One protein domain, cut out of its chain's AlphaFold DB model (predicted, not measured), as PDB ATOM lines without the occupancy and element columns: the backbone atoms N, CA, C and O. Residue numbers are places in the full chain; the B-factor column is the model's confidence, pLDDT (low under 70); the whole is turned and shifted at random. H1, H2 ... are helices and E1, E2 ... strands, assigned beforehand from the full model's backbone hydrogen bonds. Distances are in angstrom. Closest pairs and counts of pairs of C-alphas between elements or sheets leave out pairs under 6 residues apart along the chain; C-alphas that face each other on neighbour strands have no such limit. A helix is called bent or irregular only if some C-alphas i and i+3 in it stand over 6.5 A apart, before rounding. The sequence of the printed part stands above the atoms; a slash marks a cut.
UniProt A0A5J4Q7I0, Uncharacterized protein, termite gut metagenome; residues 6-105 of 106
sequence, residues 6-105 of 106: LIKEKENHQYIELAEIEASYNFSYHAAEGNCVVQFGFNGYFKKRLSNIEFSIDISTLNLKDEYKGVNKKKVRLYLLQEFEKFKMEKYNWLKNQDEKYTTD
ATOM      1  N   LEU A   6     202.920 330.107 297.332       81.12
ATOM      2  CA  LEU A   6     203.355 331.490 297.566       81.12
ATOM      3  C   LEU A   6     202.588 332.501 296.694       81.12
ATOM      4  O   LEU A   6     202.286 333.588 297.162       81.12
ATOM      5  N   ILE A   7     202.264 332.152 295.443       82.75
ATOM      6  CA  ILE A   7     201.567 333.037 294.493       82.75
ATOM      7  C   ILE A   7     200.044 332.920 294.647       82.75
ATOM      8  O   ILE A   7     199.330 333.909 294.489       82.75
ATOM      9  N   LYS A   8     199.527 331.722 294.943       85.81
ATOM     10  CA  LYS A   8     198.081 331.470 295.053       85.81
ATOM     11  C   LYS A   8     197.472 332.034 296.341       85.81
ATOM     12  O   LYS A   8     196.381 332.599 296.299       85.81
ATOM     13  N   GLU A   9     198.157 331.869 297.466       89.56
ATOM     14  CA  GLU A   9     197.661 332.230 298.795       89.56
ATOM     15  C   GLU A   9     198.059 333.668 299.130       89.56
ATOM     16  O   GLU A   9     199.244 333.999 299.215       89.56
ATOM     17  N   LYS A  10     197.060 334.541 299.308       88.31
ATOM     18  CA  LYS A  10     197.283 335.977 299.536       88.31
ATOM     19  C   LYS A  10     198.093 336.252 300.799       88.31
ATOM     20  O   LYS A  10     198.838 337.228 300.826       88.31
ATOM     21  N   GLU A  11     197.989 335.403 301.823       91.75
ATOM     22  CA  GLU A  11     198.755 335.559 303.064       91.75
ATOM     23  C   GLU A  11     200.269 335.496 302.818       91.75
ATOM     24  O   GLU A  11     201.051 336.067 303.582       91.75
ATOM     25  N   ASN A  12     200.688 334.849 301.725       88.88
ATOM     26  CA  ASN A  12     202.089 334.661 301.382       88.88
ATOM     27  C   ASN A  12     202.655 335.755 300.468       88.88
ATOM     28  O   ASN A  12     203.870 335.811 300.274       88.88
ATOM     29  N   HIS A  13     201.818 336.651 299.930       88.50
ATOM     30  CA  HIS A  13     202.260 337.696 298.992       88.50
ATOM     31  C   HIS A  13     203.267 338.665 299.618       88.50
ATOM     32  O   HIS A  13     204.128 339.181 298.915       88.50
ATOM     33  N   GLN A  14     203.225 338.841 300.941       88.12
ATOM     34  CA  GLN A  14     204.198 339.642 301.692       88.12
ATOM     35  C   GLN A  14     205.637 339.092 301.643       88.12
ATOM     36  O   GLN A  14     206.578 339.819 301.945       88.12
ATOM     37  N   TYR A  15     205.816 337.819 301.276       88.44
ATOM     38  CA  TYR A  15     207.124 337.164 301.171       88.44
ATOM     39  C   TYR A  15     207.628 337.066 299.726       88.44
ATOM     40  O   TYR A  15     208.671 336.458 299.481       88.44
ATOM     41  N   ILE A  16     206.887 337.622 298.762       85.81
ATOM     42  CA  ILE A  16     207.269 337.626 297.352       85.81
ATOM     43  C   ILE A  16     207.749 339.016 296.968       85.81
ATOM     44  O   ILE A  16     207.044 340.008 297.123       85.81
ATOM     45  N   GLU A  17     208.923 339.055 296.356       84.12
ATOM     46  CA  GLU A  17     209.446 340.241 295.695       84.12
ATOM     47  C   GLU A  17     209.611 339.929 294.207       84.12
ATOM     48  O   GLU A  17     210.200 338.912 293.832       84.12
ATOM     49  N   LEU A  18     209.081 340.802 293.344       82.94
ATOM     50  CA  LEU A  18     209.308 340.690 291.908       82.94
ATOM     51  C   LEU A  18     210.767 341.038 291.606       82.94
ATOM     52  O   LEU A  18     211.196 342.169 291.828       82.94
ATOM     53  N   ALA A  19     211.508 340.072 291.067       84.94
ATOM     54  CA  ALA A  19     212.892 340.289 290.678       84.94
ATOM     55  C   ALA A  19     213.026 340.852 289.268       84.94
ATOM     56  O   ALA A  19     213.538 341.956 289.065       84.94
ATOM     57  N   GLU A  20     212.544 340.077 288.307       90.06
ATOM     58  CA  GLU A  20     212.607 340.390 286.893       90.06
ATOM     59  C   GLU A  20     211.497 339.659 286.139       90.06
ATOM     60  O   GLU A  20     210.939 338.664 286.608       90.06
ATOM     61  N   ILE A  21     211.190 340.174 284.957       92.00
ATOM     62  CA  ILE A  21     210.323 339.561 283.965       92.00
ATOM     63  C   ILE A  21     211.161 339.370 282.709       92.00
ATOM     64  O   ILE A  21     211.700 340.336 282.170       92.00
ATOM     65  N   GLU A  22     211.233 338.137 282.220       94.75
ATOM     66  CA  GLU A  22     211.810 337.843 280.913       94.75
ATOM     67  C   GLU A  22     210.708 337.725 279.863       94.75
ATOM     68  O   GLU A  22     209.707 337.032 280.059       94.75
ATOM     69  N   ALA A  23     210.901 338.384 278.726       95.38
ATOM     70  CA  ALA A  23     209.976 338.327 277.608       95.38
ATOM     71  C   ALA A  23     210.727 338.114 276.293       95.38
ATOM     72  O   ALA A  23     211.745 338.748 276.016       95.38
ATOM     73  N   SER A  24     210.216 337.194 275.476       97.50
ATOM     74  CA  SER A  24     210.761 336.898 274.151       97.50
ATOM     75  C   SER A  24     210.065 337.745 273.091       97.50
ATOM     76  O   SER A  24     208.836 337.765 273.026       97.50
ATOM     77  N   TYR A  25     210.847 338.393 272.232       96.81
ATOM     78  CA  TYR A  25     210.356 339.221 271.137       96.81
ATOM     79  C   TYR A  25     210.988 338.799 269.819       96.81
ATOM     80  O   TYR A  25     212.185 338.530 269.743       96.81
ATOM     81  N   ASN A  26     210.183 338.822 268.761       98.00
ATOM     82  CA  ASN A  26     210.699 338.907 267.402       98.00
ATOM     83  C   ASN A  26     210.814 340.387 267.036       98.00
ATOM     84  O   ASN A  26     209.907 341.164 267.334       98.00
ATOM     85  N   PHE A  27     211.904 340.771 266.385       97.19
ATOM     86  CA  PHE A  27     212.097 342.129 265.889       97.19
ATOM     87  C   PHE A  27     212.414 342.095 264.400       97.19
ATOM     88  O   PHE A  27     213.097 341.194 263.916       97.19
ATOM     89  N   SER A  28     211.944 343.116 263.692       97.19
ATOM     90  CA  SER A  28     212.261 343.363 262.292       97.19
ATOM     91  C   SER A  28     212.356 344.866 262.082       97.19
ATOM     92  O   SER A  28     211.417 345.599 262.394       97.19
ATOM     93  N   TYR A  29     213.505 345.333 261.605       92.69
ATOM     94  CA  TYR A  29     213.704 346.720 261.198       92.69
ATOM     95  C   TYR A  29     214.674 346.783 260.014       92.69
ATOM     96  O   TYR A  29     215.309 345.793 259.663       92.69
ATOM     97  N   HIS A  30     214.809 347.960 259.397       90.06
ATOM     98  CA  HIS A  30     215.512 348.144 258.117       90.06
ATOM     99  C   HIS A  30     216.939 347.559 258.039       90.06
ATOM    100  O   HIS A  30     217.409 347.294 256.937       90.06
ATOM    101  N   ALA A  31     217.639 347.377 259.168       92.62
ATOM    102  CA  ALA A  31     219.012 346.868 259.187       92.62
ATOM    103  C   ALA A  31     219.165 345.424 259.701       92.62
ATOM    104  O   ALA A  31     220.239 344.851 259.511       92.62
ATOM    105  N   ALA A  32     218.161 344.846 260.373       97.31
ATOM    106  CA  ALA A  32     218.230 343.476 260.879       97.31
ATOM    107  C   ALA A  32     216.861 342.902 261.268       97.31
ATOM    108  O   ALA A  32     215.970 343.609 261.738       97.31
ATOM    109  N   GLU A  33     216.763 341.578 261.184       98.25
ATOM    110  CA  GLU A  33     215.642 340.796 261.695       98.25
ATOM    111  C   GLU A  33     216.139 339.641 262.574       98.25
ATOM    112  O   GLU A  33     217.210 339.062 262.339       98.25
ATOM    113  N   GLY A  34     215.356 339.286 263.590       97.88
ATOM    114  CA  GLY A  34     215.677 338.181 264.475       97.88
ATOM    115  C   GLY A  34     214.767 338.085 265.691       97.88
ATOM    116  O   GLY A  34     213.617 338.520 265.673       97.88
ATOM    117  N   ASN A  35     215.304 337.500 266.759       98.12
ATOM    118  CA  ASN A  35     214.637 337.407 268.051       98.12
ATOM    119  C   ASN A  35     215.575 337.800 269.192       98.12
ATOM    120  O   ASN A  35     216.800 337.659 269.106       98.12
ATOM    121  N   CYS A  36     214.987 338.308 270.265       97.81
ATOM    122  CA  CYS A  36     215.690 338.621 271.490       97.81
ATOM    123  C   CYS A  36     214.871 338.231 272.720       97.81
ATOM    124  O   CYS A  36     213.645 338.145 272.672       97.81
ATOM    125  N   VAL A  37     215.573 338.006 273.826       98.06
ATOM    126  CA  VAL A  37     214.968 337.905 275.157       98.06
ATOM    127  C   VAL A  37     215.326 339.176 275.905       98.06
ATOM    128  O   VAL A  37     216.503 339.532 275.988       98.06
ATOM    129  N   VAL A  38     214.308 339.869 276.396       96.75
ATOM    130  CA  VAL A  38     214.417 341.136 277.115       96.75
ATOM    131  C   VAL A  38     214.097 340.882 278.577       96.75
ATOM    132  O   VAL A  38     213.102 340.229 278.890       96.75
ATOM    133  N   GLN A  39     214.944 341.397 279.455       95.31
ATOM    134  CA  GLN A  39     214.803 341.334 280.899       95.31
ATOM    135  C   GLN A  39     214.354 342.702 281.405       95.31
ATOM    136  O   GLN A  39     215.003 343.713 281.142       95.31
ATOM    137  N   PHE A  40     213.247 342.721 282.134       93.56
ATOM    138  CA  PHE A  40     212.691 343.901 282.780       93.56
ATOM    139  C   PHE A  40     212.735 343.694 284.289       93.56
ATOM    140  O   PHE A  40     212.039 342.818 284.800       93.56
ATOM    141  N   GLY A  41     213.521 344.473 285.023       92.56
ATOM    142  CA  GLY A  41     213.631 344.235 286.459       92.56
ATOM    143  C   GLY A  41     214.627 345.108 287.198       92.56
ATOM    144  O   GLY A  41     215.218 346.047 286.656       92.56
ATOM    145  N   PHE A  42     214.814 344.767 288.469       89.25
ATOM    146  CA  PHE A  42     215.692 345.476 289.397       89.25
ATOM    147  C   PHE A  42     217.049 344.773 289.470       89.25
ATOM    148  O   PHE A  42     217.375 344.055 290.424       89.25
ATOM    149  N   ASN A  43     217.854 344.978 288.429       81.44
ATOM    150  CA  ASN A  43     219.144 344.318 288.275       81.44
ATOM    151  C   ASN A  43     220.092 344.614 289.445       81.44
ATOM    152  O   ASN A  43     220.539 345.737 289.658       81.44
ATOM    153  N   GLY A  44     220.441 343.568 290.198       76.62
ATOM    154  CA  GLY A  44     221.344 343.665 291.348       76.62
ATOM    155  C   GLY A  44     220.661 343.917 292.696       76.62
ATOM    156  O   GLY A  44     221.366 343.941 293.708       76.62
ATOM    157  N   TYR A  45     219.326 344.012 292.747       80.88
ATOM    158  CA  TYR A  45     218.578 344.238 293.989       80.88
ATOM    159  C   TYR A  45     218.879 343.171 295.042       80.88
ATOM    160  O   TYR A  45     219.377 343.484 296.120       80.88
ATOM    161  N   PHE A  46     218.703 341.893 294.711       76.88
ATOM    162  CA  PHE A  46     218.909 340.800 295.670       76.88
ATOM    163  C   PHE A  46     220.370 340.600 296.075       76.88
ATOM    164  O   PHE A  46     220.640 339.997 297.109       76.88
ATOM    165  N   LYS A  47     221.328 341.124 295.297       77.69
ATOM    166  CA  LYS A  47     222.756 341.003 295.619       77.69
ATOM    167  C   LYS A  47     223.192 341.971 296.716       77.69
ATOM    168  O   LYS A  47     224.126 341.662 297.446       77.69
ATOM    169  N   LYS A  48     222.580 343.156 296.790       77.25
ATOM    170  CA  LYS A  48     223.063 344.258 297.642       77.25
ATOM    171  C   LYS A  48     221.970 344.985 298.430       77.25
ATOM    172  O   LYS A  48     222.308 345.864 299.213       77.25
ATOM    173  N   ARG A  49     220.692 344.642 298.223       81.31
ATOM    174  CA  ARG A  49     219.514 345.303 298.820       81.31
ATOM    175  C   ARG A  49     219.589 346.833 298.696       81.31
ATOM    176  O   ARG A  49     219.320 347.558 299.646       81.31
ATOM    177  N   LEU A  50     220.015 347.316 297.523       78.38
ATOM    178  CA  LEU A  50     220.209 348.746 297.266       78.38
ATOM    179  C   LEU A  50     218.858 349.466 297.291       78.38
ATOM    180  O   LEU A  50     217.947 349.090 296.559       78.38
ATOM    181  N   SER A  51     218.748 350.508 298.114       78.62
ATOM    182  CA  SER A  51     217.524 351.303 298.273       78.62
ATOM    183  C   SER A  51     217.247 352.243 297.099       78.62
ATOM    184  O   SER A  51     216.119 352.687 296.928       78.62
ATOM    185  N   ASN A  52     218.261 352.539 296.287       81.50
ATOM    186  CA  ASN A  52     218.189 353.426 295.125       81.50
ATOM    187  C   ASN A  52     218.249 352.660 293.795       81.50
ATOM    188  O   ASN A  52     218.745 353.188 292.801       81.50
ATOM    189  N   ILE A  53     217.835 351.393 293.786       84.75
ATOM    190  CA  ILE A  53     217.830 350.616 292.554       84.75
ATOM    191  C   ILE A  53     216.748 351.117 291.600       84.75
ATOM    192  O   ILE A  53     215.616 351.380 292.000       84.75
ATOM    193  N   GLU A  54     217.098 351.216 290.325       84.88
ATOM    194  CA  GLU A  54     216.172 351.624 289.280       84.88
ATOM    195  C   GLU A  54     215.645 350.414 288.511       84.88
ATOM    196  O   GLU A  54     216.319 349.390 288.361       84.88
ATOM    197  N   PHE A  55     214.424 350.552 287.999       88.62
ATOM    198  CA  PHE A  55     213.862 349.588 287.070       88.62
ATOM    199  C   PHE A  55     214.586 349.687 285.722       88.62
ATOM    200  O   PHE A  55     214.553 350.717 285.038       88.62
ATOM    201  N   SER A  56     215.237 348.594 285.338       91.44
ATOM    202  CA  SER A  56     216.137 348.525 284.189       91.44
ATOM    203  C   SER A  56     215.619 347.579 283.110       91.44
ATOM    204  O   SER A  56     214.858 346.651 283.396       91.44
ATOM    205  N   ILE A  57     216.055 347.828 281.875       95.00
ATOM    206  CA  ILE A  57     215.824 346.960 280.721       95.00
ATOM    207  C   ILE A  57     217.175 346.463 280.225       95.00
ATOM    208  O   ILE A  57     218.083 347.261 279.991       95.00
ATOM    209  N   ASP A  58     217.300 345.154 280.027       95.12
ATOM    210  CA  ASP A  58     218.453 344.560 279.354       95.12
ATOM    211  C   ASP A  58     218.021 343.480 278.350       95.12
ATOM    212  O   ASP A  58     216.869 343.057 278.316       95.12
ATOM    213  N   ILE A  59     218.939 343.037 277.493       96.69
ATOM    214  CA  ILE A  59     218.702 341.972 276.509       96.69
ATOM    215  C   ILE A  59     219.569 340.761 276.873       96.69
ATOM    216  O   ILE A  59     220.773 340.767 276.633       96.69
ATOM    217  N   SER A  60     219.012 339.682 277.412       95.38
ATOM    218  CA  SER A  60     219.825 338.504 277.764       95.38
ATOM    219  C   SER A  60     220.277 337.717 276.532       95.38
ATOM    220  O   SER A  60     221.400 337.216 276.487       95.38
ATOM    221  N   THR A  61     219.444 337.667 275.488       97.12
ATOM    222  CA  THR A  61     219.720 336.912 274.255       97.12
ATOM    223  C   THR A  61     219.429 337.748 273.013       97.12
ATOM    224  O   THR A  61     218.414 338.435 272.959       97.12
ATOM    225  N   LEU A  62     220.299 337.666 271.996       97.62
ATOM    226  CA  LEU A  62     220.109 338.310 270.691       97.62
ATOM    227  C   LEU A  62     220.548 337.390 269.542       97.62
ATOM    228  O   LEU A  62     221.746 337.165 269.304       97.62
ATOM    229  N   ASN A  63     219.561 336.930 268.781       97.44
ATOM    230  CA  ASN A  63     219.738 336.086 267.610       97.44
ATOM    231  C   ASN A  63     219.315 336.851 266.361       97.44
ATOM    232  O   ASN A  63     218.241 337.440 266.323       97.44
ATOM    233  N   LEU A  64     220.171 336.829 265.343       97.94
ATOM    234  CA  LEU A  64     219.881 337.390 264.026       97.94
ATOM    235  C   LEU A  64     219.504 336.248 263.092       97.94
ATOM    236  O   LEU A  64     220.072 335.159 263.219       97.94
ATOM    237  N   LYS A  65     218.599 336.497 262.142       97.75
ATOM    238  CA  LYS A  65     218.409 335.572 261.020       97.75
ATOM    239  C   LYS A  65     219.701 335.439 260.210       97.75
ATOM    240  O   LYS A  65     220.560 336.323 260.215       97.75
ATOM    241  N   ASP A  66     219.812 334.330 259.488       96.62
ATOM    242  CA  ASP A  66     221.011 333.943 258.742       96.62
ATOM    243  C   ASP A  66     221.482 335.003 257.739       96.62
ATOM    244  O   ASP A  66     222.678 335.287 257.663       96.62
ATOM    245  N   GLU A  67     220.545 335.653 257.052       96.50
ATOM    246  CA  GLU A  67     220.798 336.744 256.102       96.50
ATOM    247  C   GLU A  67     221.419 338.002 256.743       96.50
ATOM    248  O   GLU A  67     222.075 338.787 256.062       96.50
ATOM    249  N   TYR A  68     221.307 338.151 258.069       95.38
ATOM    250  CA  TYR A  68     221.877 339.257 258.841       95.38
ATOM    251  C   TYR A  68     223.080 338.841 259.703       95.38
ATOM    252  O   TYR A  68     223.537 339.631 260.530       95.38
ATOM    253  N   LYS A  69     223.653 337.638 259.533       89.50
ATOM    254  CA  LYS A  69     224.808 337.165 260.337       89.50
ATOM    255  C   LYS A  69     226.027 338.098 260.296       89.50
ATOM    256  O   LYS A  69     226.775 338.148 261.269       89.50
ATOM    257  N   GLY A  70     226.216 338.839 259.203       92.69
ATOM    258  CA  GLY A  70     227.290 339.831 259.058       92.69
ATOM    259  C   GLY A  70     227.029 341.168 259.765       92.69
ATOM    260  O   GLY A  70     227.933 341.998 259.865       92.69
ATOM    261  N   VAL A  71     225.812 341.405 260.264       95.81
ATOM    262  CA  VAL A  71     225.448 342.655 260.939       95.81
ATOM    263  C   VAL A  71     226.065 342.701 262.336       95.81
ATOM    264  O   VAL A  71     226.097 341.723 263.085       95.81
ATOM    265  N   ASN A  72     226.542 343.882 262.727       96.50
ATOM    266  CA  ASN A  72     227.131 344.085 264.042       96.50
ATOM    267  C   ASN A  72     226.068 343.963 265.152       96.50
ATOM    268  O   ASN A  72     225.331 344.913 265.429       96.50
ATOM    269  N   LYS A  73     226.055 342.819 265.851       95.69
ATOM    270  CA  LYS A  73     225.148 342.546 266.979       95.69
ATOM    271  C   LYS A  73     225.173 343.612 268.080       95.69
ATOM    272  O   LYS A  73     224.140 343.843 268.697       95.69
ATOM    273  N   LYS A  74     226.302 344.295 268.326       96.38
ATOM    274  CA  LYS A  74     226.361 345.380 269.327       96.38
ATOM    275  C   LYS A  74     225.523 346.584 268.900       96.38
ATOM    276  O   LYS A  74     224.840 347.163 269.737       96.38
ATOM    277  N   LYS A  75     225.540 346.936 267.606       96.81
ATOM    278  CA  LYS A  75     224.703 348.020 267.064       96.81
ATOM    279  C   LYS A  75     223.221 347.658 267.120       96.81
ATOM    280  O   LYS A  75     222.425 348.488 267.538       96.81
ATOM    281  N   VAL A  76     222.873 346.416 266.770       97.69
ATOM    282  CA  VAL A  76     221.493 345.912 266.882       97.69
ATOM    283  C   VAL A  76     221.020 345.958 268.335       97.69
ATOM    284  O   VAL A  76     219.956 346.494 268.614       97.69
ATOM    285  N   ARG A  77     221.835 345.467 269.279       97.50
ATOM    286  CA  ARG A  77     221.519 345.514 270.712       97.50
ATOM    287  C   ARG A  77     221.270 346.942 271.192       97.50
ATOM    288  O   ARG A  77     220.273 347.175 271.862       97.50
ATOM    289  N   LEU A  78     222.164 347.876 270.861       97.56
ATOM    290  CA  LEU A  78     222.028 349.276 271.263       97.56
ATOM    291  C   LEU A  78     220.728 349.885 270.727       97.56
ATOM    292  O   LEU A  78     220.010 350.524 271.485       97.56
ATOM    293  N   TYR A  79     220.418 349.642 269.452       97.44
ATOM    294  CA  TYR A  79     219.180 350.109 268.835       97.44
ATOM    295  C   TYR A  79     217.940 349.547 269.542       97.44
ATOM    296  O   TYR A  79     217.068 350.304 269.953       97.44
ATOM    297  N   LEU A  80     217.885 348.229 269.759       97.50
ATOM    298  CA  LEU A  80     216.753 347.603 270.444       97.50
ATOM    299  C   LEU A  80     216.590 348.127 271.877       97.50
ATOM    300  O   LEU A  80     215.475 348.427 272.283       97.50
ATOM    301  N   LEU A  81     217.686 348.287 272.630       97.12
ATOM    302  CA  LEU A  81     217.638 348.875 273.972       97.12
ATOM    303  C   LEU A  81     217.076 350.301 273.950       97.12
ATOM    304  O   LEU A  81     216.263 350.635 274.804       97.12
ATOM    305  N   GLN A  82     217.457 351.123 272.968       97.12
ATOM    306  CA  GLN A  82     216.903 352.471 272.806       97.12
ATOM    307  C   GLN A  82     215.393 352.443 272.539       97.12
ATOM    308  O   GLN A  82     214.657 353.220 273.146       97.12
ATOM    309  N   GLU A  83     214.919 351.532 271.688       96.81
ATOM    310  CA  GLU A  83     213.485 351.382 271.411       96.81
ATOM    311  C   GLU A  83     212.707 350.894 272.644       96.81
ATOM    312  O   GLU A  83     211.642 351.430 272.953       96.81
ATOM    313  N   PHE A  84     213.246 349.935 273.406       95.81
ATOM    314  CA  PHE A  84     212.607 349.474 274.641       95.81
ATOM    315  C   PHE A  84     212.603 350.540 275.741       95.81
ATOM    316  O   PHE A  84     211.608 350.682 276.451       95.81
ATOM    317  N   GLU A  85     213.674 351.323 275.871       95.06
ATOM    318  CA  GLU A  85     213.731 352.454 276.800       95.06
ATOM    319  C   GLU A  85     212.726 353.546 276.425       95.06
ATOM    320  O   GLU A  85     211.993 354.042 277.283       95.06
ATOM    321  N   LYS A  86     212.605 353.867 275.133       96.06
ATOM    322  CA  LYS A  86     211.574 354.783 274.640       96.06
ATOM    323  C   LYS A  86     210.175 354.272 274.989       96.06
ATOM    324  O   LYS A  86     209.386 355.015 275.568       96.06
ATOM    325  N   PHE A  87     209.897 352.996 274.721       93.62
ATOM    326  CA  PHE A  87     208.624 352.368 275.069       93.62
ATOM    327  C   PHE A  87     208.336 352.426 276.578       93.62
ATOM    328  O   PHE A  87     207.221 352.759 276.985       93.62
ATOM    329  N   LYS A  88     209.340 352.160 277.425       92.00
ATOM    330  CA  LYS A  88     209.226 352.281 278.886       92.00
ATOM    331  C   LYS A  88     208.822 353.693 279.297       92.00
ATOM    332  O   LYS A  88     207.874 353.855 280.063       92.00
ATOM    333  N   MET A  89     209.513 354.702 278.772       94.25
ATOM    334  CA  MET A  89     209.241 356.102 279.099       94.25
ATOM    335  C   MET A  89     207.865 356.555 278.606       94.25
ATOM    336  O   MET A  89     207.154 357.245 279.333       94.25
ATOM    337  N   GLU A  90     207.447 356.129 277.413       95.69
ATOM    338  CA  GLU A  90     206.098 356.387 276.897       95.69
ATOM    339  C   GLU A  90     205.021 355.801 277.817       95.69
ATOM    340  O   GLU A  90     204.051 356.486 278.147       95.69
ATOM    341  N   LYS A  91     205.199 354.558 278.282       92.56
ATOM    342  CA  LYS A  91     204.261 353.912 279.213       92.56
ATOM    343  C   LYS A  91     204.249 354.559 280.589       92.56
ATOM    344  O   LYS A  91     203.166 354.766 281.131       92.56
ATOM    345  N   TYR A  92     205.412 354.918 281.122       91.50
ATOM    346  CA  TYR A  92     205.515 355.647 282.383       91.50
ATOM    347  C   TYR A  92     204.775 356.989 282.315       91.50
ATOM    348  O   TYR A  92     203.921 357.266 283.152       91.50
ATOM    349  N   ASN A  93     205.040 357.786 281.275       94.19
ATOM    350  CA  ASN A  93     204.377 359.074 281.081       94.19
ATOM    351  C   ASN A  93     202.864 358.909 280.897       94.19
ATOM    352  O   ASN A  93     202.089 359.698 281.430       94.19
ATOM    353  N   TRP A  94     202.433 357.876 280.167       93.00
ATOM    354  CA  TRP A  94     201.014 357.575 280.015       93.00
ATOM    355  C   TRP A  94     200.348 357.266 281.361       93.00
ATOM    356  O   TRP A  94     199.318 357.869 281.643       93.00
ATOM    357  N   LEU A  95     200.940 356.397 282.193       92.31
ATOM    358  CA  LEU A  95     200.423 356.067 283.530       92.31
ATOM    359  C   LEU A  95     200.374 357.299 284.437       92.31
ATOM    360  O   LEU A  95     199.326 357.603 284.998       92.31
ATOM    361  N   LYS A  96     201.469 358.063 284.498       91.06
ATOM    362  CA  LYS A  96     201.554 359.286 285.301       91.06
ATOM    363  C   LYS A  96     200.448 360.288 284.944       91.06
ATOM    364  O   LYS A  96     199.803 360.846 285.824       91.06
ATOM    365  N   ASN A  97     200.187 360.473 283.650       89.25
ATOM    366  CA  ASN A  97     199.134 361.367 283.172       89.25
ATOM    367  C   ASN A  97     197.713 360.847 283.461       89.25
ATOM    368  O   ASN A  97     196.767 361.631 283.405       89.25
ATOM    369  N   GLN A  98     197.524 359.542 283.696       83.94
ATOM    370  CA  GLN A  98     196.244 359.013 284.183       83.94
ATOM    371  C   GLN A  98     196.076 359.338 285.667       83.94
ATOM    372  O   GLN A  98     195.036 359.868 286.044       83.94
ATOM    373  N   ASP A  99     197.105 359.106 286.485       74.19
ATOM    374  CA  ASP A  99     197.062 359.384 287.926       74.19
ATOM    375  C   ASP A  99     196.794 360.870 288.217       74.19
ATOM    376  O   ASP A  99     195.954 361.203 289.054       74.19
ATOM    377  N   GLU A 100     197.423 361.782 287.466       70.25
ATOM    378  CA  GLU A 100     197.174 363.225 287.590       70.25
ATOM    379  C   GLU A 100     195.713 363.593 287.277       70.25
ATOM    380  O   GLU A 100     195.128 364.410 287.987       70.25
ATOM    381  N   LYS A 101     195.073 362.938 286.296       59.12
ATOM    382  CA  LYS A 101     193.653 363.173 285.974       59.12
ATOM    383  C   LYS A 101     192.719 362.740 287.101       59.12
ATOM    384  O   LYS A 101     191.789 363.475 287.408       59.12
ATOM    385  N   TYR A 102     193.002 361.618 287.764       52.12
ATOM    386  CA  TYR A 102     192.216 361.157 288.916       52.12
ATOM    387  C   TYR A 102     192.424 362.007 290.180       52.12
ATOM    388  O   TYR A 102     191.639 361.890 291.119       52.12
ATOM    389  N   THR A 103     193.449 362.867 290.217       50.91
ATOM    390  CA  THR A 103     193.732 363.734 291.374       50.91
ATOM    391  C   THR A 103     193.096 365.127 291.252       50.91
ATOM    392  O   THR A 103     192.854 365.768 292.268       50.91
ATOM    393  N   THR A 104     192.794 365.603 290.038       49.56
ATOM    394  CA  THR A 104     192.091 366.885 289.792       49.56
ATOM    395  C   THR A 104     190.563 366.795 289.746       49.56
ATOM    396  O   THR A 104     189.914 367.833 289.648       49.56
ATOM    397  N   ASP A 105     189.992 365.590 289.828       45.44
ATOM    398  CA  ASP A 105     188.537 365.360 289.872       45.44
ATOM    399  C   ASP A 105     187.994 365.192 291.319       45.44
ATOM    400  O   ASP A 105     186.879 364.701 291.516       45.44
TER     401      ASP A 105
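This is residues 6 to 105 of the 106 residues of an uncharacterized protein of termite gut metagenome (UniProt A0A5J4Q7I0). A strongly twisted sheet of three bent strands has one long helix, H3, packed over one face with its residues 73 to 88, while residues 89 to 105 stick out as a free arm. The other face of the sheet is bare, and the short helices H1 and H2 lie beyond the end of the sheet where E1 begins and E2 ends. The printed part has 100 residues with three named helices and three named strands, in the order H1, E1, E2, H2, E3, H3; the sheet runs E1, E2, E3, antiparallel throughout. The class is mixed, helices and strands, and the whole is loose, with a radius of gyration of the C-alphas of 17.8 A and spans of 51 by 37 by 28 A.

E1, residues 20 to 29, is 26.5 A long and starts at C-alpha 20 (212.607, 340.390, 286.893). E2, residues 32 to 41, is 26.0 A long, and E3, residues 56 to 64, is 23.3 A. E1 bends by 55 degrees at residue 26, E2 by 62 degrees at residue 35 and E3 by 55 degrees at residue 61. H3, residues 73 to 103, measures 45.1 A, from C-alpha 73 (225.148, 342.546, 266.979) to C-alpha 103 (193.732, 363.734, 291.374). The short helices are H1, residues 10 to 15, 10.0 A, and H2, residues 45 to 48, 5.8 A. H1 is irregular, but only just: C-alphas 11 and 14 are 6.9 A apart.

E2 is the inner strand. E1 and E2 form a hairpin, antiparallel at 160 degrees, with N 25 and O 36 within hydrogen-bond range at 2.8 A. E2 and E3 are antiparallel at 153 degrees, with N 39 and O 58 in range at 2.8 A. H3 is on the sheet, forming two layers, a helix on one face of a sheet; its closest C-alphas to E3 are those of Leu 81 and Asp 58, 6.9 A apart. Its closest to E2 are those of Val 76 and Ala 32, 7.3 A. H1 and H2 are not on the sheet, and they are apart from each other and from H3. In H3, 26 of 27 O i to N i+4 pairs are within hydrogen-bond range; in H1, 0 of 2, beside 2 of 3 O i to N i+3 pairs, and H2 is too short for an i+4 pair.

The two C-alphas farthest apart, those of Gly 70 and Asp 105, are 55.7 A apart. Residues 8 to 13, of which 10 to 13 belong to H1, and residues 89 to 105, of which 89 to 103 belong to H3, stand free. The printed part has no cut, and no link is long. Mean pLDDT of the printed part is 89.3; residues 101 to 105 are under 70.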